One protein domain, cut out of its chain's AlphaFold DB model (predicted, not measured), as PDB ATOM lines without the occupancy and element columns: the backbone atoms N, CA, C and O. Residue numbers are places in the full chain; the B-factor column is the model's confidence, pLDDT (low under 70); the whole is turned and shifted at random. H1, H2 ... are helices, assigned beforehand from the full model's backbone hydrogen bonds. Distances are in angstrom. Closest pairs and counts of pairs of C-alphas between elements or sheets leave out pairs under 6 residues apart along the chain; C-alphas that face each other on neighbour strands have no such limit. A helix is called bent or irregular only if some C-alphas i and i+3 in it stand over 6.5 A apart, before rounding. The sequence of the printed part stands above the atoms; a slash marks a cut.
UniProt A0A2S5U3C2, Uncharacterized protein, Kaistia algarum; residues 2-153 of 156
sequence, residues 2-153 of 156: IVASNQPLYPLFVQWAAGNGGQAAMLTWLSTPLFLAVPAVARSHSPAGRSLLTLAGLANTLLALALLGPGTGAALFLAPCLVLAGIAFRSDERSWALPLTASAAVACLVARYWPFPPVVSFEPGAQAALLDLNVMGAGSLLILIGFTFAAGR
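AT A GLANCE: This is residues 2 to 153 of the 156 residues of an uncharacterized protein of Kaistia algarum (UniProt A0A2S5U3C2). Six helices stand lengthwise beside one another in an elongated up-and-down bundle. Seen along its long axis, H1, H2, H3, H4 and H6 follow one another round a loose ring, which H1 and H6 close near one end of the bundle only, and H5 packs on H3 and H4 from outside the ring. The printed part has 152 residues, with six named helices in the order H1 to H6 and no named strand; its class is all helix. The whole is compact, with a radius of gyration of the C-alphas of 15.5 A, and spans 49 by 29 by 26 A.

HOW THE PARTS SIT: H1, residues 2 to 18, and H2, residues 22 to 44, come first. H2 was assigned as one helix by its hydrogen bonds but is bent, with C-alphas 30 and 33 6.9 A apart; its arms, H2a and H2b, stand at a shallow tilt of 26 degrees. H1 and H2a form a helical hairpin at a shallow tilt of 15 degrees, and their closest C-alphas, those of Gln 15 and Gly 22, are 4.4 A apart. H1 and H2b only just touch, at their ends only, with 3 pairs of C-alphas within 8 A; the closest are those of Ala 4 and Phe 35, 5.8 A apart. H3, residues 46 to 68, forms a hairpin with H2b at 13 degrees, and the closest C-alphas are those of Ala 42 and Gly 49, 3.9 A apart. H3 also touches H2a, with its residues 60 to 68 alone, closest at the C-alphas of Thr 28 and Asn 60, 5.9 A apart. H4, residues 74 to 87, forms a hairpin with H3 at 16 degrees, with the C-alphas of Thr 54 and Cys 81 closest at 5.4 A; H3 and H4 are the hub, touching three other helices each. H5, residues 91 to 112, forms a hairpin with H4, closest at the C-alphas of Ala 85 and Thr 101, 4.9 A apart. H5 touches H3 too, running the same way at 1 degrees, with the C-alphas of Leu 58 and Ala 104 closest at 6.8 A. H6, residues 124 to 151, touches H4, running the same way at 14 degrees, with the C-alphas of Phe 77 and Ala 138 closest at 5.2 A. With residues 125 to 133 alone H6 touches residues 14 to 18 of H1, closest at the C-alphas of Ala 18 and Ala 126, 4.3 A apart. Among the pairs that stay apart are H1 and H3, H3 and H6, and H5 and H6. In H3 and H6 every O i to N i+4 pair is within hydrogen-bond range; the counts are 8 of 13 in H1, 6 of 8 in H2b, 6 of 10 in H4, 15 of 18 in H5 and 1 of 5 in H2a, where 6 of 6 O i to N i+3 pairs are within range.

IN THESE COORDINATES: H1 begins at C-alpha 2 (26.634, -3.051, -19.192) and measures 23.3 A; it is irregular, with C-alphas 8 and 11 7.1 A apart, and has a kink of 53 degrees near residue 9. H2a, residues 22 to 30, measures 14.3 A, and H2b, residues 33 to 44, 17.1 A; H2b is irregular, with C-alphas 36 and 39 6.9 A apart. H3 measures 32.8 A from C-alpha 46 (28.511, -11.094, -2.766). H4 measures 22.1 A and is neither bent nor irregular, but only just: C-alphas 74 and 77 are 6.3 A apart. H5 measures 30.0 A and is irregular, with C-alphas 92 and 95 8.1 A apart and a kink of 44 degrees near residue 98. H6, the longest, measures 40.4 A and ends at C-alpha 151 (12.943, -3.433, -8.871).

THE WHOLE: The two C-alphas farthest apart, those of Asp 92 and Glu 123, are 48.7 A apart. The printed part has no cut. The link from H5 to H6, with 11 residues, is long, and the other four links are tight. The mean pLDDT of the printed part is 91.9; residues 2 to 8 and 152 to 153 are under 70.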
ATOM      1  N   ILE A   2      26.654  -4.424 -18.623       60.31
ATOM      2  CA  ILE A   2      26.634  -3.051 -19.192       60.31
ATOM      3  C   ILE A   2      27.908  -2.237 -18.873       60.31
ATOM      4  O   ILE A   2      28.463  -1.597 -19.757       60.31
ATOM      5  N   VAL A   3      28.431  -2.309 -17.642       58.25
ATOM      6  CA  VAL A   3      29.667  -1.588 -17.258       58.25
ATOM      7  C   VAL A   3      30.904  -2.113 -18.004       58.25
ATOM      8  O   VAL A   3      31.745  -1.325 -18.415       58.25
ATOM      9  N   ALA A   4      30.983  -3.424 -18.256       55.19
ATOM     10  CA  ALA A   4      32.071  -4.020 -19.035       55.19
ATOM     11  C   ALA A   4      31.992  -3.634 -20.525       55.19
ATOM     12  O   ALA A   4      33.019  -3.526 -21.186       55.19
ATOM     13  N   SER A   5      30.789  -3.369 -21.045       57.47
ATOM     14  CA  SER A   5      30.595  -2.859 -22.407       57.47
ATOM     15  C   SER A   5      31.046  -1.405 -22.577       57.47
ATOM     16  O   SER A   5      31.343  -1.006 -23.698       57.47
ATOM     17  N   ASN A   6      31.138  -0.622 -21.493       60.75
ATOM     18  CA  ASN A   6      31.604   0.767 -21.553       60.75
ATOM     19  C   ASN A   6      33.079   0.839 -21.989       60.75
ATOM     20  O   ASN A   6      33.454   1.660 -22.816       60.75
ATOM     21  N   GLN A   7      33.922  -0.073 -21.512       63.00
ATOM     22  CA  GLN A   7      35.365   0.045 -21.707       63.00
ATOM     23  C   GLN A   7      35.861  -0.098 -23.139       63.00
ATOM     24  O   GLN A   7      36.577   0.808 -23.555       63.00
ATOM     25  N   PRO A   8      35.502  -1.121 -23.938       66.38
ATOM     26  CA  PRO A   8      35.977  -1.192 -25.322       66.38
ATOM     27  C   PRO A   8      35.513   0.006 -26.166       66.38
ATOM     28  O   PRO A   8      36.152   0.332 -27.162       66.38
ATOM     29  N   LEU A   9      34.433   0.680 -25.757       81.25
ATOM     30  CA  LEU A   9      33.825   1.775 -26.506       81.25
ATOM     31  C   LEU A   9      34.274   3.164 -26.036       81.25
ATOM     32  O   LEU A   9      34.333   4.078 -26.850       81.25
ATOM     33  N   TYR A  10      34.626   3.340 -24.760       85.94
ATOM     34  CA  TYR A  10      34.927   4.659 -24.195       85.94
ATOM     35  C   TYR A  10      36.058   5.399 -24.933       85.94
ATOM     36  O   TYR A  10      35.840   6.546 -25.321       85.94
ATOM     37  N   PRO A  11      37.214   4.779 -25.253       90.25
ATOM     38  CA  PRO A  11      38.249   5.451 -26.044       90.25
ATOM     39  C   PRO A  11      37.790   5.845 -27.450       90.25
ATOM     40  O   PRO A  11      38.215   6.880 -27.963       90.25
ATOM     41  N   LEU A  12      36.910   5.045 -28.063       89.88
ATOM     42  CA  LEU A  12      36.335   5.342 -29.376       89.88
ATOM     43  C   LEU A  12      35.381   6.535 -29.292       89.88
ATOM     44  O   LEU A  12      35.441   7.413 -30.146       89.88
ATOM     45  N   PHE A  13      34.551   6.607 -28.247       89.88
ATOM     46  CA  PHE A  13      33.663   7.747 -28.025       89.88
ATOM     47  C   PHE A  13      34.431   9.031 -27.716       89.88
ATOM     48  O   PHE A  13      34.067  10.080 -28.238       89.88
ATOM     49  N   VAL A  14      35.516   8.951 -26.940       93.19
ATOM     50  CA  VAL A  14      36.406  10.097 -26.697       93.19
ATOM     51  C   VAL A  14      37.003  10.589 -28.015       93.19
ATOM     52  O   VAL A  14      36.885  11.768 -28.337       93.19
ATOM     53  N   GLN A  15      37.571   9.681 -28.818       94.88
ATOM     54  CA  GLN A  15      38.147  10.028 -30.117       94.88
ATOM     55  C   GLN A  15      37.109  10.618 -31.079       94.88
ATOM     56  O   GLN A  15      37.420  11.545 -31.820       94.88
ATOM     57  N   TRP A  16      35.888  10.084 -31.076       94.19
ATOM     58  CA  TRP A  16      34.797  10.549 -31.928       94.19
ATOM     59  C   TRP A  16      34.275  11.930 -31.514       94.19
ATOM     60  O   TRP A  16      34.091  12.786 -32.373       94.19
ATOM     61  N   ALA A  17      34.071  12.166 -30.215       93.56
ATOM     62  CA  ALA A  17      33.504  13.415 -29.708       93.56
ATOM     63  C   ALA A  17      34.505  14.579 -29.734       93.56
ATOM     64  O   ALA A  17      34.127  15.711 -30.023       93.56
ATOM     65  N   ALA A  18      35.777  14.309 -29.425       94.25
ATOM     66  CA  ALA A  18      36.801  15.342 -29.272       94.25
ATOM     67  C   ALA A  18      37.791  15.435 -30.441       94.25
ATOM     68  O   ALA A  18      38.559  16.390 -30.515       94.25
ATOM     69  N   GLY A  19      37.838  14.432 -31.324       93.00
ATOM     70  CA  GLY A  19      38.841  14.339 -32.392       93.00
ATOM     71  C   GLY A  19      40.251  13.959 -31.913       93.00
ATOM     72  O   GLY A  19      41.132  13.705 -32.735       93.00
ATOM     73  N   ASN A  20      40.486  13.869 -30.602       93.88
ATOM     74  CA  ASN A  20      41.742  13.437 -29.988       93.88
ATOM     75  C   ASN A  20      41.491  12.771 -28.615       93.88
ATOM     76  O   ASN A  20      40.356  12.579 -28.186       93.88
ATOM     77  N   GLY A  21      42.559  12.359 -27.926       92.00
ATOM     78  CA  GLY A  21      42.486  11.792 -26.571       92.00
ATOM     79  C   GLY A  21      42.093  10.313 -26.481       92.00
ATOM     80  O   GLY A  21      42.295   9.704 -25.430       92.00
ATOM     81  N   GLY A  22      41.634   9.696 -27.577       92.94
ATOM     82  CA  GLY A  22      41.285   8.272 -27.610       92.94
ATOM     83  C   GLY A  22      42.440   7.354 -27.207       92.94
ATOM     84  O   GLY A  22      42.253   6.464 -26.385       92.94
ATOM     85  N   GLN A  23      43.656   7.605 -27.705       92.44
ATOM     86  CA  GLN A  23      44.840   6.803 -27.354       92.44
ATOM     87  C   GLN A  23      45.139   6.830 -25.850       92.44
ATOM     88  O   GLN A  23      45.370   5.785 -25.250       92.44
ATOM     89  N   ALA A  24      45.075   8.009 -25.221       93.12
ATOM     90  CA  ALA A  24      45.249   8.135 -23.777       93.12
ATOM     91  C   ALA A  24      44.130   7.397 -23.027       93.12
ATOM     92  O   ALA A  24      44.396   6.641 -22.093       93.12
ATOM     93  N   ALA A  25      42.883   7.546 -23.484       92.50
ATOM     94  CA  ALA A  25      41.726   6.883 -22.896       92.50
ATOM     95  C   ALA A  25      41.803   5.348 -22.959       92.50
ATOM     96  O   ALA A  25      41.176   4.699 -22.123       92.50
ATOM     97  N   MET A  26      42.597   4.739 -23.852       92.88
ATOM     98  CA  MET A  26      42.807   3.279 -23.869       92.88
ATOM     99  C   MET A  26      43.358   2.745 -22.542       92.88
ATOM    100  O   MET A  26      43.094   1.598 -22.197       92.88
ATOM    101  N   LEU A  27      44.045   3.567 -21.740       92.19
ATOM    102  CA  LEU A  27      44.491   3.170 -20.399       92.19
ATOM    103  C   LEU A  27      43.325   2.812 -19.463       92.19
ATOM    104  O   LEU A  27      43.501   2.016 -18.543       92.19
ATOM    105  N   THR A  28      42.111   3.313 -19.714       89.81
ATOM    106  CA  THR A  28      40.910   2.903 -18.962       89.81
ATOM    107  C   THR A  28      40.584   1.413 -19.136       89.81
ATOM    108  O   THR A  28      39.971   0.809 -18.252       89.81
ATOM    109  N   TRP A  29      41.084   0.768 -20.200       89.94
ATOM    110  CA  TRP A  29      40.972  -0.681 -20.402       89.94
ATOM    111  C   TRP A  29      41.709  -1.503 -19.347       89.94
ATOM    112  O   TRP A  29      41.398  -2.680 -19.174       89.94
ATOM    113  N   LEU A  30      42.636  -0.907 -18.592       88.94
ATOM    114  CA  LEU A  30      43.291  -1.587 -17.473       88.94
ATOM    115  C   LEU A  30      42.291  -2.036 -16.401       88.94
ATOM    116  O   LEU A  30      42.539  -3.016 -15.702       88.94
ATOM    117  N   SER A  31      41.135  -1.373 -16.290       87.56
ATOM    118  CA  SER A  31      40.088  -1.799 -15.359       87.56
ATOM    119  C   SER A  31      39.150  -2.874 -15.934       87.56
ATOM    120  O   SER A  31      38.328  -3.416 -15.200       87.56
ATOM    121  N   THR A  32      39.270  -3.241 -17.217       88.38
ATOM    122  CA  THR A  32      38.461  -4.290 -17.871       88.38
ATOM    123  C   THR A  32      38.544  -5.645 -17.192       88.38
ATOM    124  O   THR A  32      37.488  -6.199 -16.871       88.38
ATOM    125  N   PRO A  33      39.737  -6.193 -16.893       89.44
ATOM    126  CA  PRO A  33      39.815  -7.445 -16.146       89.44
ATOM    127  C   PRO A  33      39.107  -7.360 -14.784       89.44
ATOM    128  O   PRO A  33      38.475  -8.330 -14.368       89.44
ATOM    129  N   LEU A  34      39.129  -6.196 -14.121       91.94
ATOM    130  CA  LEU A  34      38.453  -6.006 -12.835       91.94
ATOM    131  C   LEU A  34      36.929  -6.068 -12.987       91.94
ATOM    132  O   LEU A  34      36.275  -6.807 -12.252       91.94
ATOM    133  N   PHE A  35      36.352  -5.364 -13.967       90.50
ATOM    134  CA  PHE A  35      34.906  -5.417 -14.212       90.50
ATOM    135  C   PHE A  35      34.431  -6.787 -14.702       90.50
ATOM    136  O   PHE A  35      33.332  -7.212 -14.339       90.50
ATOM    137  N   LEU A  36      35.243  -7.499 -15.490       90.44
ATOM    138  CA  LEU A  36      34.941  -8.868 -15.919       90.44
ATOM    139  C   LEU A  36      34.994  -9.872 -14.762       90.44
ATOM    140  O   LEU A  36      34.250 -10.853 -14.778       90.44
ATOM    141  N   ALA A  37      35.816  -9.621 -13.742       93.38
ATOM    142  CA  ALA A  37      35.888 -10.465 -12.553       93.38
ATOM    143  C   ALA A  37      34.681 -10.286 -11.612       93.38
ATOM    144  O   ALA A  37      34.328 -11.224 -10.893       93.38
ATOM    145  N   VAL A  38      33.998  -9.132 -11.635       94.06
ATOM    146  CA  VAL A  38      32.875  -8.819 -10.725       94.06
ATOM    147  C   VAL A  38      31.816  -9.929 -10.656       94.06
ATOM    148  O   VAL A  38      31.499 -10.348  -9.543       94.06
ATOM    149  N   PRO A  39      31.264 -10.468 -11.766       92.00
ATOM    150  CA  PRO A  39      30.228 -11.499 -11.690       92.00
ATOM    151  C   PRO A  39      30.723 -12.821 -11.098       92.00
ATOM    152  O   PRO A  39      29.929 -13.548 -10.505       92.00
ATOM    153  N   ALA A  40      32.003 -13.156 -11.287       94.56
ATOM    154  CA  ALA A  40      32.597 -14.360 -10.718       94.56
ATOM    155  C   ALA A  40      32.788 -14.199  -9.203       94.56
ATOM    156  O   ALA A  40      32.358 -15.059  -8.438       94.56
ATOM    157  N   VAL A  41      33.332 -13.056  -8.769       95.94
ATOM    158  CA  VAL A  41      33.524 -12.739  -7.345       95.94
ATOM    159  C   VAL A  41      32.185 -12.575  -6.622       95.94
ATOM    160  O   VAL A  41      32.030 -13.038  -5.500       95.94
ATOM    161  N   ALA A  42      31.179 -11.971  -7.257       93.88
ATOM    162  CA  ALA A  42      29.860 -11.795  -6.653       93.88
ATOM    163  C   ALA A  42      29.132 -13.126  -6.401       93.88
ATOM    164  O   ALA A  42      28.373 -13.226  -5.438       93.88
ATOM    165  N   ARG A  43      29.373 -14.146  -7.241       92.94
ATOM    166  CA  ARG A  43      28.798 -15.492  -7.078       92.94
ATOM    167  C   ARG A  43      29.401 -16.257  -5.903       92.94
ATOM    168  O   ARG A  43      28.681 -17.012  -5.262       92.94
ATOM    169  N   SER A  44      30.692 -16.077  -5.630       94.12
ATOM    170  CA  SER A  44      31.361 -16.725  -4.496       94.12
ATOM    171  C   SER A  44      31.226 -15.924  -3.201       94.12
ATOM    172  O   SER A  44      31.046 -16.503  -2.135       94.12
ATOM    173  N   HIS A  45      31.297 -14.594  -3.282       94.69
ATOM    174  CA  HIS A  45      31.268 -13.702  -2.130       94.69
ATOM    175  C   HIS A  45      30.631 -12.349  -2.493       94.69
ATOM    176  O   HIS A  45      31.303 -11.374  -2.840       94.69
ATOM    177  N   SER A  46      29.307 -12.259  -2.346       93.19
ATOM    178  CA  SER A  46      28.511 -11.094  -2.766       93.19
ATOM    179  C   SER A  46      29.030  -9.724  -2.273       93.19
ATOM    180  O   SER A  46      29.130  -8.809  -3.098       93.19
ATOM    181  N   PRO A  47      29.407  -9.521  -0.986       93.81
ATOM    182  CA  PRO A  47      30.003  -8.252  -0.542       93.81
ATOM    183  C   PRO A  47      31.272  -7.877  -1.313       93.81
ATOM    184  O   PRO A  47      31.368  -6.775  -1.838       93.81
ATOM    185  N   ALA A  48      32.213  -8.811  -1.462       95.31
ATOM    186  CA  ALA A  48      33.457  -8.606  -2.194       95.31
ATOM    187  C   ALA A  48      33.211  -8.264  -3.671       95.31
ATOM    188  O   ALA A  48      33.891  -7.396  -4.213       95.31
ATOM    189  N   GLY A  49      32.205  -8.873  -4.311       95.50
ATOM    190  CA  GLY A  49      31.825  -8.530  -5.685       95.50
ATOM    191  C   GLY A  49      31.349  -7.078  -5.831       95.50
ATOM    192  O   GLY A  49      31.775  -6.378  -6.751       95.50
ATOM    193  N   ARG A  50      30.517  -6.596  -4.898       94.88
ATOM    194  CA  ARG A  50      30.049  -5.195  -4.853       94.88
ATOM    195  C   ARG A  50      31.183  -4.216  -4.546       94.88
ATOM    196  O   ARG A  50      31.266  -3.154  -5.169       94.88
ATOM    197  N   SER A  51      32.086  -4.594  -3.643       96.38
ATOM    198  CA  SER A  51      33.299  -3.835  -3.333       96.38
ATOM    199  C   SER A  51      34.195  -3.693  -4.558       96.38
ATOM    200  O   SER A  51      34.582  -2.581  -4.904       96.38
ATOM    201  N   LEU A  52      34.468  -4.798  -5.260       96.38
ATOM    202  CA  LEU A  52      35.286  -4.806  -6.472       96.38
ATOM    203  C   LEU A  52      34.684  -3.917  -7.562       96.38
ATOM    204  O   LEU A  52      35.405  -3.121  -8.157       96.38
ATOM    205  N   LEU A  53      33.368  -4.009  -7.788       95.12
ATOM    206  CA  LEU A  53      32.664  -3.160  -8.750       95.12
ATOM    207  C   LEU A  53      32.858  -1.671  -8.439       95.12
ATOM    208  O   LEU A  53      33.178  -0.885  -9.330       95.12
ATOM    209  N   THR A  54      32.679  -1.301  -7.172       95.56
ATOM    210  CA  THR A  54      32.781   0.087  -6.712       95.56
ATOM    211  C   THR A  54      34.213   0.601  -6.831       95.56
ATOM    212  O   THR A  54      34.442   1.669  -7.392       95.56
ATOM    213  N   LEU A  55      35.194  -0.173  -6.361       96.25
ATOM    214  CA  LEU A  55      36.608   0.205  -6.401       96.25
ATOM    215  C   LEU A  55      37.145   0.299  -7.832       96.25
ATOM    216  O   LEU A  55      37.863   1.245  -8.145       96.25
ATOM    217  N   ALA A  56      36.763  -0.632  -8.712       95.56
ATOM    218  CA  ALA A  56      37.114  -0.565 -10.129       95.56
ATOM    219  C   ALA A  56      36.527   0.694 -10.788       95.56
ATOM    220  O   ALA A  56      37.232   1.383 -11.523       95.56
ATOM    221  N   GLY A  57      35.273   1.040 -10.469       95.44
ATOM    222  CA  GLY A  57      34.632   2.283 -10.904       95.44
ATOM    223  C   GLY A  57      35.368   3.539 -10.438       95.44
ATOM    224  O   GLY A  57      35.649   4.422 -11.252       95.44
ATOM    225  N   LEU A  58      35.743   3.600  -9.157       96.31
ATOM    226  CA  LEU A  58      36.497   4.723  -8.592       96.31
ATOM    227  C   LEU A  58      37.860   4.878  -9.271       96.31
ATOM    228  O   LEU A  58      38.170   5.956  -9.776       96.31
ATOM    229  N   ALA A  59      38.648   3.803  -9.332       95.81
ATOM    230  CA  ALA A  59      39.975   3.826  -9.940       95.81
ATOM    231  C   ALA A  59      39.912   4.220 -11.422       95.81
ATOM    232  O   ALA A  59      40.674   5.077 -11.865       95.81
ATOM    233  N   ASN A  60      38.962   3.653 -12.172       95.69
ATOM    234  CA  ASN A  60      38.759   3.996 -13.576       95.69
ATOM    235  C   ASN A  60      38.384   5.470 -13.764       95.69
ATOM    236  O   ASN A  60      38.892   6.127 -14.668       95.69
ATOM    237  N   THR A  61      37.513   6.001 -12.904       96.19
ATOM    238  CA  THR A  61      37.074   7.395 -13.000       96.19
ATOM    239  C   THR A  61      38.201   8.368 -12.669       96.19
ATOM    240  O   THR A  61      38.384   9.355 -13.376       96.19
ATOM    241  N   LEU A  62      38.995   8.080 -11.632       96.56
ATOM    242  CA  LEU A  62      40.161   8.894 -11.282       96.56
ATOM    243  C   LEU A  62      41.237   8.839 -12.373       96.56
ATOM    244  O   LEU A  62      41.835   9.864 -12.688       96.56
ATOM    245  N   LEU A  63      41.442   7.675 -12.995       95.75
ATOM    246  CA  LEU A  63      42.322   7.545 -14.154       95.75
ATOM    247  C   LEU A  63      41.806   8.374 -15.338       95.75
ATOM    248  O   LEU A  63      42.565   9.139 -15.921       95.75
ATOM    249  N   ALA A  64      40.516   8.281 -15.671       95.69
ATOM    250  CA  ALA A  64      39.921   9.084 -16.738       95.69
ATOM    251  C   ALA A  64      40.036  10.592 -16.456       95.69
ATOM    252  O   ALA A  64      40.368  11.358 -17.357       95.69
ATOM    253  N   LEU A  65      39.836  11.015 -15.205       96.56
ATOM    254  CA  LEU A  65      40.045  12.395 -14.773       96.56
ATOM    255  C   LEU A  65      41.503  12.839 -14.946       96.56
ATOM    256  O   LEU A  65      41.740  13.933 -15.451       96.56
ATOM    257  N   ALA A  66      42.471  11.996 -14.581       96.62
ATOM    258  CA  ALA A  66      43.893  12.283 -14.769       96.62
ATOM    259  C   ALA A  66      44.256  12.462 -16.252       96.62
ATOM    260  O   ALA A  66      45.055  13.324 -16.611       96.62
ATOM    261  N   LEU A  67      43.663  11.642 -17.120       96.44
ATOM    262  CA  LEU A  67      43.960  11.644 -18.548       96.44
ATOM    263  C   LEU A  67      43.294  12.812 -19.275       96.44
ATOM    264  O   LEU A  67      43.938  13.469 -20.089       96.44
ATOM    265  N   LEU A  68      42.013  13.044 -18.992       96.19
ATOM    266  CA  LEU A  68      41.153  13.923 -19.785       96.19
ATOM    267  C   LEU A  68      40.920  15.289 -19.130       96.19
ATOM    268  O   LEU A  68      40.649  16.270 -19.811       96.19
ATOM    269  N   GLY A  69      41.043  15.364 -17.808       95.56
ATOM    270  CA  GLY A  69      40.928  16.596 -17.040       95.56
ATOM    271  C   GLY A  69      39.520  16.920 -16.534       95.56
ATOM    272  O   GLY A  69      38.525  16.400 -17.053       95.56
ATOM    273  N   PRO A  70      39.410  17.808 -15.524       93.94
ATOM    274  CA  PRO A  70      38.143  18.116 -14.850       93.94
ATOM    275  C   PRO A  70      37.067  18.700 -15.770       93.94
ATOM    276  O   PRO A  70      35.884  18.425 -15.583       93.94
ATOM    277  N   GLY A  71      37.472  19.472 -16.783       94.62
ATOM    278  CA  GLY A  71      36.553  20.142 -17.705       94.62
ATOM    279  C   GLY A  71      35.755  19.197 -18.608       94.62
ATOM    280  O   GLY A  71      34.739  19.604 -19.156       94.62
ATOM    281  N   THR A  72      36.177  17.937 -18.740       96.44
ATOM    282  CA  THR A  72      35.531  16.942 -19.618       96.44
ATOM    283  C   THR A  72      34.349  16.225 -18.973       96.44
ATOM    284  O   THR A  72      33.729  15.381 -19.608       96.44
ATOM    285  N   GLY A  73      34.054  16.476 -17.695       96.19
ATOM    286  CA  GLY A  73      32.974  15.787 -16.985       96.19
ATOM    287  C   GLY A  73      33.268  14.332 -16.607       96.19
ATOM    288  O   GLY A  73      32.411  13.692 -16.004       96.19
ATOM    289  N   ALA A  74      34.466  13.799 -16.875       95.81
ATOM    290  CA  ALA A  74      34.819  12.415 -16.536       95.81
ATOM    291  C   ALA A  74      34.598  12.087 -15.043       95.81
ATOM    292  O   ALA A  74      34.126  11.005 -14.701       95.81
ATOM    293  N   ALA A  75      34.853  13.047 -14.145       97.06
ATOM    294  CA  ALA A  75      34.645  12.892 -12.702       97.06
ATOM    295  C   ALA A  75      33.181  12.621 -12.295       97.06
ATOM    296  O   ALA A  75      32.940  12.141 -11.188       97.06
ATOM    297  N   LEU A  76      32.199  12.882 -13.168       96.88
ATOM    298  CA  LEU A  76      30.780  12.633 -12.883       96.88
ATOM    299  C   LEU A  76      30.485  11.151 -12.615       96.88
ATOM    300  O   LEU A  76      29.557  10.841 -11.871       96.88
ATOM    301  N   PHE A  77      31.309  10.231 -13.128       96.44
ATOM    302  CA  PHE A  77      31.199   8.800 -12.828       96.44
ATOM    303  C   PHE A  77      31.542   8.436 -11.369       96.44
ATOM    304  O   PHE A  77      31.234   7.328 -10.927       96.44
ATOM    305  N   LEU A  78      32.080   9.363 -10.567       97.31
ATOM    306  CA  LEU A  78      32.210   9.156  -9.122       97.31
ATOM    307  C   LEU A  78      30.845   9.135  -8.424       97.31
ATOM    308  O   LEU A  78      30.689   8.430  -7.431       97.31
ATOM    309  N   ALA A  79      29.841   9.837  -8.960       97.00
ATOM    310  CA  ALA A  79      28.490   9.839  -8.404       97.00
ATOM    311  C   ALA A  79      27.851   8.434  -8.383       97.00
ATOM    312  O   ALA A  79      27.462   7.992  -7.301       97.00
ATOM    313  N   PRO A  80      27.782   7.671  -9.496       95.88
ATOM    314  CA  PRO A  80      27.279   6.299  -9.452       95.88
ATOM    315  C   PRO A  80      28.128   5.379  -8.564       95.88
ATOM    316  O   PRO A  80      27.566   4.498  -7.916       95.88
ATOM    317  N   CYS A  81      29.445   5.601  -8.458       96.81
ATOM    318  CA  CYS A  81      30.290   4.848  -7.524       96.81
ATOM    319  C   CYS A  81      29.911   5.121  -6.060       96.81
ATOM    320  O   CYS A  81      29.766   4.183  -5.279       96.81
ATOM    321  N   LEU A  82      29.709   6.389  -5.693       96.88
ATOM    322  CA  LEU A  82      29.280   6.793  -4.353       96.88
ATOM    323  C   LEU A  82      27.886   6.253  -4.020       96.88
ATOM    324  O   LEU A  82      27.673   5.729  -2.927       96.88
ATOM    325  N   VAL A  83      26.953   6.334  -4.971       96.69
ATOM    326  CA  VAL A  83      25.604   5.778  -4.810       96.69
ATOM    327  C   VAL A  83      25.677   4.271  -4.583       96.69
ATOM    328  O   VAL A  83      25.112   3.791  -3.604       96.69
ATOM    329  N   LEU A  84      26.417   3.523  -5.412       95.00
ATOM    330  CA  LEU A  84      26.595   2.080  -5.226       95.00
ATOM    331  C   LEU A  84      27.240   1.747  -3.877       95.00
ATOM    332  O   LEU A  84      26.758   0.848  -3.195       95.00
ATOM    333  N   ALA A  85      28.264   2.490  -3.452       94.75
ATOM    334  CA  ALA A  85      28.887   2.297  -2.144       94.75
ATOM    335  C   ALA A  85      27.881   2.451  -0.988       94.75
ATOM    336  O   ALA A  85      27.932   1.688  -0.022       94.75
ATOM    337  N   GLY A  86      26.947   3.401  -1.115       93.50
ATOM    338  CA  GLY A  86      25.941   3.688  -0.097       93.50
ATOM    339  C   GLY A  86      24.742   2.735  -0.089       93.50
ATOM    340  O   GLY A  86      24.188   2.483   0.979       93.50
ATOM    341  N   ILE A  87      24.329   2.204  -1.249       93.69
ATOM    342  CA  ILE A  87      23.070   1.440  -1.362       93.69
ATOM    343  C   ILE A  87      23.253  -0.049  -1.659       93.69
ATOM    344  O   ILE A  87      22.313  -0.819  -1.473       93.69
ATOM    345  N   ALA A  88      24.426  -0.473  -2.139       92.62
ATOM    346  CA  ALA A  88      24.609  -1.852  -2.577       92.62
ATOM    347  C   ALA A  88      24.737  -2.841  -1.419       92.62
ATOM    348  O   ALA A  88      24.555  -4.033  -1.647       92.62
ATOM    349  N   PHE A  89      25.051  -2.382  -0.207       92.62
ATOM    350  CA  PHE A  89      25.332  -3.216   0.962       92.62
ATOM    351  C   PHE A  89      24.127  -3.345   1.898       92.62
ATOM    352  O   PHE A  89      23.323  -2.424   2.040       92.62
ATOM    353  N   ARG A  90      24.006  -4.503   2.552       88.25
ATOM    354  CA  ARG A  90      22.962  -4.775   3.549       88.25
ATOM    355  C   ARG A  90      23.330  -4.156   4.901       88.25
ATOM    356  O   ARG A  90      24.479  -3.790   5.148       88.25
ATOM    357  N   SER A  91      22.359  -4.054   5.808       88.00
ATOM    358  CA  SER A  91      22.556  -3.458   7.138       88.00
ATOM    359  C   SER A  91      23.573  -4.202   8.012       88.00
ATOM    360  O   SER A  91      24.210  -3.579   8.856       88.00
ATOM    361  N   ASP A  92      23.730  -5.507   7.806       91.06
ATOM    362  CA  ASP A  92      24.713  -6.381   8.455       91.06
ATOM    363  C   ASP A  92      26.120  -6.280   7.835       91.06
ATOM    364  O   ASP A  92      27.106  -6.659   8.457       91.06
ATOM    365  N   GLU A  93      26.252  -5.674   6.652       93.69
ATOM    366  CA  GLU A  93      27.515  -5.536   5.910       93.69
ATOM    367  C   GLU A  93      28.153  -4.144   6.087       93.69
ATOM    368  O   GLU A  93      28.963  -3.696   5.271       93.69
ATOM    369  N   ARG A  94      27.802  -3.431   7.167       91.56
ATOM    370  CA  ARG A  94      28.259  -2.052   7.436       91.56
ATOM    371  C   ARG A  94      29.777  -1.889   7.446       91.56
ATOM    372  O   ARG A  94      30.266  -0.838   7.040       91.56
ATOM    373  N   SER A  95      30.514  -2.914   7.875       94.44
ATOM    374  CA  SER A  95      31.982  -2.910   7.866       94.44
ATOM    375  C   SER A  95      32.577  -2.798   6.458       94.44
ATOM    376  O   SER A  95      33.695  -2.317   6.326       94.44
ATOM    377  N   TRP A  96      31.832  -3.173   5.411       94.69
ATOM    378  CA  TRP A  96      32.206  -2.972   4.008       94.69
ATOM    379  C   TRP A  96      31.672  -1.648   3.463       94.69
ATOM    380  O   TRP A  96      32.396  -0.901   2.805       94.69
ATOM    381  N   ALA A  97      30.410  -1.341   3.770       93.94
ATOM    382  CA  ALA A  97      29.709  -0.178   3.233       93.94
ATOM    383  C   ALA A  97      30.357   1.150   3.650       93.94
ATOM    384  O   ALA A  97      30.563   2.037   2.820       93.94
ATOM    385  N   LEU A  98      30.700   1.286   4.935       95.12
ATOM    386  CA  LEU A  98      31.252   2.521   5.494       95.12
ATOM    387  C   LEU A  98      32.601   2.914   4.874       95.12
ATOM    388  O   LEU A  98      32.689   4.030   4.357       95.12
ATOM    389  N   PRO A  99      33.641   2.053   4.858       96.69
ATOM    390  CA  PRO A  99      34.922   2.432   4.266       96.69
ATOM    391  C   PRO A  99      34.822   2.676   2.760       96.69
ATOM    392  O   PRO A  99      35.501   3.567   2.252       96.69
ATOM    393  N   LEU A 100      33.955   1.958   2.038       96.75
ATOM    394  CA  LEU A 100      33.749   2.199   0.608       96.75
ATOM    395  C   LEU A 100      33.045   3.526   0.339       96.75
ATOM    396  O   LEU A 100      33.469   4.269  -0.543       96.75
ATOM    397  N   THR A 101      32.012   3.850   1.115       96.88
ATOM    398  CA  THR A 101      31.304   5.132   0.995       96.88
ATOM    399  C   THR A 101      32.239   6.288   1.329       96.88
ATOM    400  O   THR A 101      32.298   7.266   0.586       96.88
ATOM    401  N   ALA A 102      33.032   6.152   2.397       97.19
ATOM    402  CA  ALA A 102      34.049   7.133   2.756       97.19
ATOM    403  C   ALA A 102      35.099   7.288   1.643       97.19
ATOM    404  O   ALA A 102      35.410   8.408   1.251       97.19
ATOM    405  N   SER A 103      35.587   6.182   1.074       97.00
ATOM    406  CA  SER A 103      36.551   6.207  -0.035       97.00
ATOM    407  C   SER A 103      35.990   6.900  -1.279       97.00
ATOM    408  O   SER A 103      36.673   7.717  -1.890       97.00
ATOM    409  N   ALA A 104      34.732   6.626  -1.635       97.12
ATOM    410  CA  ALA A 104      34.064   7.284  -2.753       97.12
ATOM    411  C   ALA A 104      33.858   8.788  -2.498       97.12
ATOM    412  O   ALA A 104      34.091   9.602  -3.389       97.12
ATOM    413  N   ALA A 105      33.487   9.176  -1.274       97.06
ATOM    414  CA  ALA A 105      33.351  10.580  -0.896       97.06
ATOM    415  C   ALA A 105      34.701  11.316  -0.942       97.06
ATOM    416  O   ALA A 105      34.785  12.420  -1.481       97.06
ATOM    417  N   VAL A 106      35.773  10.689  -0.445       97.06
ATOM    418  CA  VAL A 106      37.139  11.218  -0.558       97.06
ATOM    419  C   VAL A 106      37.540  11.364  -2.024       97.06
ATOM    420  O   VAL A 106      38.065  12.408  -2.395       97.06
ATOM    421  N   ALA A 107      37.235  10.390  -2.884       96.62
ATOM    422  CA  ALA A 107      37.501  10.498  -4.317       96.62
ATOM    423  C   ALA A 107      36.770  11.693  -4.957       96.62
ATOM    424  O   ALA A 107      37.370  12.404  -5.760       96.62
ATOM    425  N   CYS A 108      35.519  11.973  -4.566       96.12
ATOM    426  CA  CYS A 108      34.796  13.173  -5.009       96.12
ATOM    427  C   CYS A 108      35.498  14.468  -4.574       96.12
ATOM    428  O   CYS A 108      35.586  15.416  -5.356       96.12
ATOM    429  N   LEU A 109      36.018  14.518  -3.343       95.88
ATOM    430  CA  LEU A 109      36.777  15.672  -2.849       95.88
ATOM    431  C   LEU A 109      38.095  15.844  -3.610       95.88
ATOM    432  O   LEU A 109      38.403  16.948  -4.053       95.88
ATOM    433  N   VAL A 110      38.835  14.754  -3.816       94.44
ATOM    434  CA  VAL A 110      40.079  14.750  -4.598       94.44
ATOM    435  C   VAL A 110      39.819  15.222  -6.028       94.44
ATOM    436  O   VAL A 110      40.562  16.053  -6.538       94.44
ATOM    437  N   ALA A 111      38.741  14.758  -6.662       95.00
ATOM    438  CA  ALA A 111      38.374  15.181  -8.008       95.00
ATOM    439  C   ALA A 111      38.007  16.670  -8.092       95.00
ATOM    440  O   ALA A 111      38.325  17.326  -9.083       95.00
ATOM    441  N   ARG A 112      37.370  17.226  -7.054       93.94
ATOM    442  CA  ARG A 112      37.047  18.658  -6.996       93.94
ATOM    443  C   ARG A 112      38.291  19.538  -6.893       93.94
ATOM    444  O   ARG A 112      38.315  20.613  -7.482       93.94
ATOM    445  N   TYR A 113      39.296  19.092  -6.148       92.81
ATOM    446  CA  TYR A 113      40.552  19.818  -5.945       92.81
ATOM    447  C   TYR A 113      41.697  19.219  -6.760       92.81
ATOM    448  O   TYR A 113      42.839  19.224  -6.306       92.81
ATOM    449  N   TRP A 114      41.387  18.669  -7.938       93.31
ATOM    450  CA  TRP A 114      42.348  17.926  -8.741       93.31
ATOM    451  C   TRP A 114      43.577  18.793  -9.059       93.31
ATOM    452  O   TRP A 114      43.446  19.777  -9.789       93.31
ATOM    453  N   PRO A 115      44.764  18.470  -8.511       87.88
ATOM    454  CA  PRO A 115      45.895  19.395  -8.539       87.88
ATOM    455  C   PRO A 115      46.771  19.222  -9.784       87.88
ATOM    456  O   PRO A 115      47.685  20.011 -10.008       87.88
ATOM    457  N   PHE A 116      46.530  18.172 -10.574       90.31
ATOM    458  CA  PHE A 116      47.390  17.791 -11.687       90.31
ATOM    459  C   PHE A 116      46.823  18.265 -13.028       90.31
ATOM    460  O   PHE A 116      45.614  18.143 -13.253       90.31
ATOM    461  N   PRO A 117      47.674  18.753 -13.948       91.38
ATOM    462  CA  PRO A 117      47.244  19.029 -15.310       91.38
ATOM    463  C   PRO A 117      46.831  17.725 -16.014       91.38
ATOM    464  O   PRO A 117      47.387  16.663 -15.711       91.38
ATOM    465  N   PRO A 118      45.868  17.779 -16.949       93.88
ATOM    466  CA  PRO A 118      45.485  16.605 -17.719       93.88
ATOM    467  C   PRO A 118      46.586  16.177 -18.690       93.88
ATOM    468  O   PRO A 118      47.346  17.004 -19.193       93.88
ATOM    469  N   VAL A 119      46.631  14.878 -18.997       95.56
ATOM    470  CA  VAL A 119      47.549  14.323 -20.010       95.56
ATOM    471  C   VAL A 119      47.187  14.807 -21.415       95.56
ATOM    472  O   VAL A 119      48.072  15.034 -22.239       95.56
ATOM    473  N   VAL A 120      45.893  14.976 -21.697       95.44
ATOM    474  CA  VAL A 120      45.390  15.454 -22.987       95.44
ATOM    475  C   VAL A 120      44.831  16.862 -22.829       95.44
ATOM    476  O   VAL A 120      44.008  17.123 -21.956       95.44
ATOM    477  N   SER A 121      45.267  17.769 -23.701       94.38
ATOM    478  CA  SER A 121      44.682  19.105 -23.825       94.38
ATOM    479  C   SER A 121      43.602  19.105 -24.904       94.38
ATOM    480  O   SER A 121      43.801  18.555 -25.990       94.38
ATOM    481  N   PHE A 122      42.470  19.736 -24.606       95.38
ATOM    482  CA  PHE A 122      41.326  19.840 -25.507       95.38
ATOM    483  C   PHE A 122      41.027  21.301 -25.817       95.38
ATOM    484  O   PHE A 122      41.102  22.163 -24.940       95.38
ATOM    485  N   GLU A 123      40.637  21.574 -27.059       95.88
ATOM    486  CA  GLU A 123      40.009  22.849 -27.393       95.88
ATOM    487  C   GLU A 123      38.644  22.972 -26.691       95.88
ATOM    488  O   GLU A 123      38.005  21.951 -26.411       95.88
ATOM    489  N   PRO A 124      38.142  24.196 -26.437       95.94
ATOM    490  CA  PRO A 124      36.896  24.393 -25.695       95.94
ATOM    491  C   PRO A 124      35.692  23.622 -26.260       95.94
ATOM    492  O   PRO A 124      34.910  23.067 -25.492       95.94
ATOM    493  N   GLY A 125      35.565  23.537 -27.591       96.81
ATOM    494  CA  GLY A 125      34.486  22.788 -28.246       96.81
ATOM    495  C   GLY A 125      34.582  21.276 -28.021       96.81
ATOM    496  O   GLY A 125      33.595  20.639 -27.662       96.81
ATOM    497  N   ALA A 126      35.785  20.710 -28.147       95.81
ATOM    498  CA  ALA A 126      36.042  19.296 -27.882       95.81
ATOM    499  C   ALA A 126      35.806  18.945 -26.403       95.81
ATOM    500  O   ALA A 126      35.204  17.921 -26.086       95.81
ATOM    501  N   GLN A 127      36.222  19.827 -25.489       97.06
ATOM    502  CA  GLN A 127      35.978  19.653 -24.060       97.06
ATOM    503  C   GLN A 127      34.476  19.658 -23.730       97.06
ATOM    504  O   GLN A 127      34.029  18.820 -22.947       97.06
ATOM    505  N   ALA A 128      33.698  20.565 -24.330       97.44
ATOM    506  CA  ALA A 128      32.247  20.620 -24.147       97.44
ATOM    507  C   ALA A 128      31.550  19.357 -24.683       97.44
ATOM    508  O   ALA A 128      30.713  18.784 -23.992       97.44
ATOM    509  N   ALA A 129      31.959  18.858 -25.854       96.62
ATOM    510  CA  ALA A 129      31.428  17.611 -26.406       96.62
ATOM    511  C   ALA A 129      31.689  16.405 -25.481       96.62
ATOM    512  O   ALA A 129      30.816  15.554 -25.294       96.62
ATOM    513  N   LEU A 130      32.870  16.341 -24.854       96.94
ATOM    514  CA  LEU A 130      33.175  15.314 -23.853       96.94
ATOM    515  C   LEU A 130      32.356  15.479 -22.574       96.94
ATOM    516  O   LEU A 130      31.931  14.475 -22.002       96.94
ATOM    517  N   LEU A 131      32.124  16.716 -22.130       97.56
ATOM    518  CA  LEU A 131      31.257  16.991 -20.988       97.56
ATOM    519  C   LEU A 131      29.846  16.455 -21.241       97.56
ATOM    520  O   LEU A 131      29.346  15.696 -20.413       97.56
ATOM    521  N   ASP A 132      29.245  16.769 -22.388       96.69
ATOM    522  CA  ASP A 132      27.908  16.290 -22.751       96.69
ATOM    523  C   ASP A 132      27.851  14.756 -22.798       96.69
ATOM    524  O   ASP A 132      26.970  14.137 -22.192       96.69
ATOM    525  N   LEU A 133      28.842  14.129 -23.443       94.94
ATOM    526  CA  LEU A 133      28.974  12.673 -23.505       94.94
ATOM    527  C   LEU A 133      29.036  12.048 -22.099       94.94
ATOM    528  O   LEU A 133      28.323  11.083 -21.804       94.94
ATOM    529  N   ASN A 134      29.873  12.596 -21.217       95.75
ATOM    530  CA  ASN A 134      30.062  12.076 -19.865       95.75
ATOM    531  C   ASN A 134      28.856  12.345 -18.956       95.75
ATOM    532  O   ASN A 134      28.520  11.489 -18.138       95.75
ATOM    533  N   VAL A 135      28.159  13.473 -19.126       96.69
ATOM    534  CA  VAL A 135      26.889  13.764 -18.442       96.69
ATOM    535  C   VAL A 135      25.835  12.724 -18.822       96.69
ATOM    536  O   VAL A 135      25.220  12.129 -17.933       96.69
ATOM    537  N   MET A 136      25.660  12.447 -20.119       94.38
ATOM    538  CA  MET A 136      24.717  11.426 -20.588       94.38
ATOM    539  C   MET A 136      25.082  10.035 -20.061       94.38
ATOM    540  O   MET A 136      24.208   9.306 -19.581       94.38
ATOM    541  N   GLY A 137      26.367   9.672 -20.097       93.19
ATOM    542  CA  GLY A 137      26.855   8.385 -19.604       93.19
ATOM    543  C   GLY A 137      26.658   8.201 -18.096       93.19
ATOM    544  O   GLY A 137      26.086   7.196 -17.663       93.19
ATOM    545  N   ALA A 138      27.083   9.176 -17.288       95.50
ATOM    546  CA  ALA A 138      26.946   9.127 -15.834       95.50
ATOM    547  C   ALA A 138      25.473   9.166 -15.398       95.50
ATOM    548  O   ALA A 138      25.068   8.389 -14.530       95.50
ATOM    549  N   GLY A 139      24.658  10.014 -16.037       95.81
ATOM    550  CA  GLY A 139      23.216  10.096 -15.797       95.81
ATOM    551  C   GLY A 139      22.496   8.789 -16.125       95.81
ATOM    552  O   GLY A 139      21.743   8.273 -15.300       95.81
ATOM    553  N   SER A 140      22.793   8.189 -17.282       93.75
ATOM    554  CA  SER A 140      22.232   6.888 -17.672       93.75
ATOM    555  C   SER A 140      22.606   5.789 -16.680       93.75
ATOM    556  O   SER A 140      21.763   4.974 -16.304       93.75
ATOM    557  N   LEU A 141      23.854   5.779 -16.201       92.75
ATOM    558  CA  LEU A 141      24.300   4.800 -15.215       92.75
ATOM    559  C   LEU A 141      23.585   4.976 -13.869       92.75
ATOM    560  O   LEU A 141      23.157   3.985 -13.280       92.75
ATOM    561  N   LEU A 142      23.401   6.214 -13.403       95.56
ATOM    562  CA  LEU A 142      22.622   6.511 -12.197       95.56
ATOM    563  C   LEU A 142      21.162   6.059 -12.328       95.56
ATOM    564  O   LEU A 142      20.635   5.451 -11.398       95.56
ATOM    565  N   ILE A 143      20.529   6.294 -13.481       94.69
ATOM    566  CA  ILE A 143      19.163   5.826 -13.765       94.69
ATOM    567  C   ILE A 143      19.093   4.295 -13.707       94.69
ATOM    568  O   ILE A 143      18.215   3.743 -13.046       94.69
ATOM    569  N   LEU A 144      20.041   3.596 -14.339       92.56
ATOM    570  CA  LEU A 144      20.104   2.131 -14.306       92.56
ATOM    571  C   LEU A 144      20.304   1.595 -12.883       92.56
ATOM    572  O   LEU A 144      19.648   0.632 -12.486       92.56
ATOM    573  N   ILE A 145      21.175   2.226 -12.094       92.94
ATOM    574  CA  ILE A 145      21.337   1.893 -10.674       92.94
ATOM    575  C   ILE A 145      19.999   2.088  -9.945       92.94
ATOM    576  O   ILE A 145      19.537   1.172  -9.271       92.94
ATOM    577  N   GLY A 146      19.325   3.220 -10.146       92.81
ATOM    578  CA  GLY A 146      18.005   3.481  -9.571       92.81
ATOM    579  C   GLY A 146      16.986   2.387  -9.906       92.81
ATOM    580  O   GLY A 146      16.367   1.829  -9.002       92.81
ATOM    581  N   PHE A 147      16.863   2.011 -11.183       92.25
ATOM    582  CA  PHE A 147      15.935   0.960 -11.610       92.25
ATOM    583  C   PHE A 147      16.272  -0.418 -11.039       92.25
ATOM    584  O   PHE A 147      15.369  -1.120 -10.586       92.25
ATOM    585  N   THR A 148      17.550  -0.806 -11.013       89.44
ATOM    586  CA  THR A 148      17.955  -2.121 -10.482       89.44
ATOM    587  C   THR A 148      17.639  -2.272  -8.993       89.44
ATOM    588  O   THR A 148      17.181  -3.334  -8.573       89.44
ATOM    589  N   PHE A 149      17.810  -1.213  -8.197       86.88
ATOM    590  CA  PHE A 149      17.506  -1.247  -6.764       86.88
ATOM    591  C   PHE A 149      16.027  -0.993  -6.443       86.88
ATOM    592  O   PHE A 149      15.537  -1.511  -5.440       86.88
ATOM    593  N   ALA A 150      15.298  -0.246  -7.277       86.31
ATOM    594  CA  ALA A 150      13.848  -0.105  -7.149       86.31
ATOM    595  C   ALA A 150      13.126  -1.430  -7.440       86.31
ATOM    596  O   ALA A 150      12.259  -1.833  -6.670       86.31
ATOM    597  N   ALA A 151      13.533  -2.147  -8.492       75.44
ATOM    598  CA  ALA A 151      12.943  -3.433  -8.871       75.44
ATOM    599  C   ALA A 151      13.254  -4.575  -7.882       75.44
ATOM    600  O   ALA A 151      12.538  -5.570  -7.844       75.44
ATOM    601  N   GLY A 152      14.320  -4.449  -7.084       62.34
ATOM    602  CA  GLY A 152      14.733  -5.458  -6.102       62.34
ATOM    603  C   GLY A 152      14.031  -5.375  -4.741       62.34
ATOM    604  O   GLY A 152      14.260  -6.239  -3.894       62.34
ATOM    605  N   ARG A 153      13.202  -4.350  -4.492       54.91
ATOM    606  CA  ARG A 153      12.431  -4.218  -3.246       54.91
ATOM    607  C   ARG A 153      11.068  -4.907  -3.410       54.91
ATOM    608  O   ARG A 153      10.299  -4.459  -4.257       54.91
TER     609      ARG A 153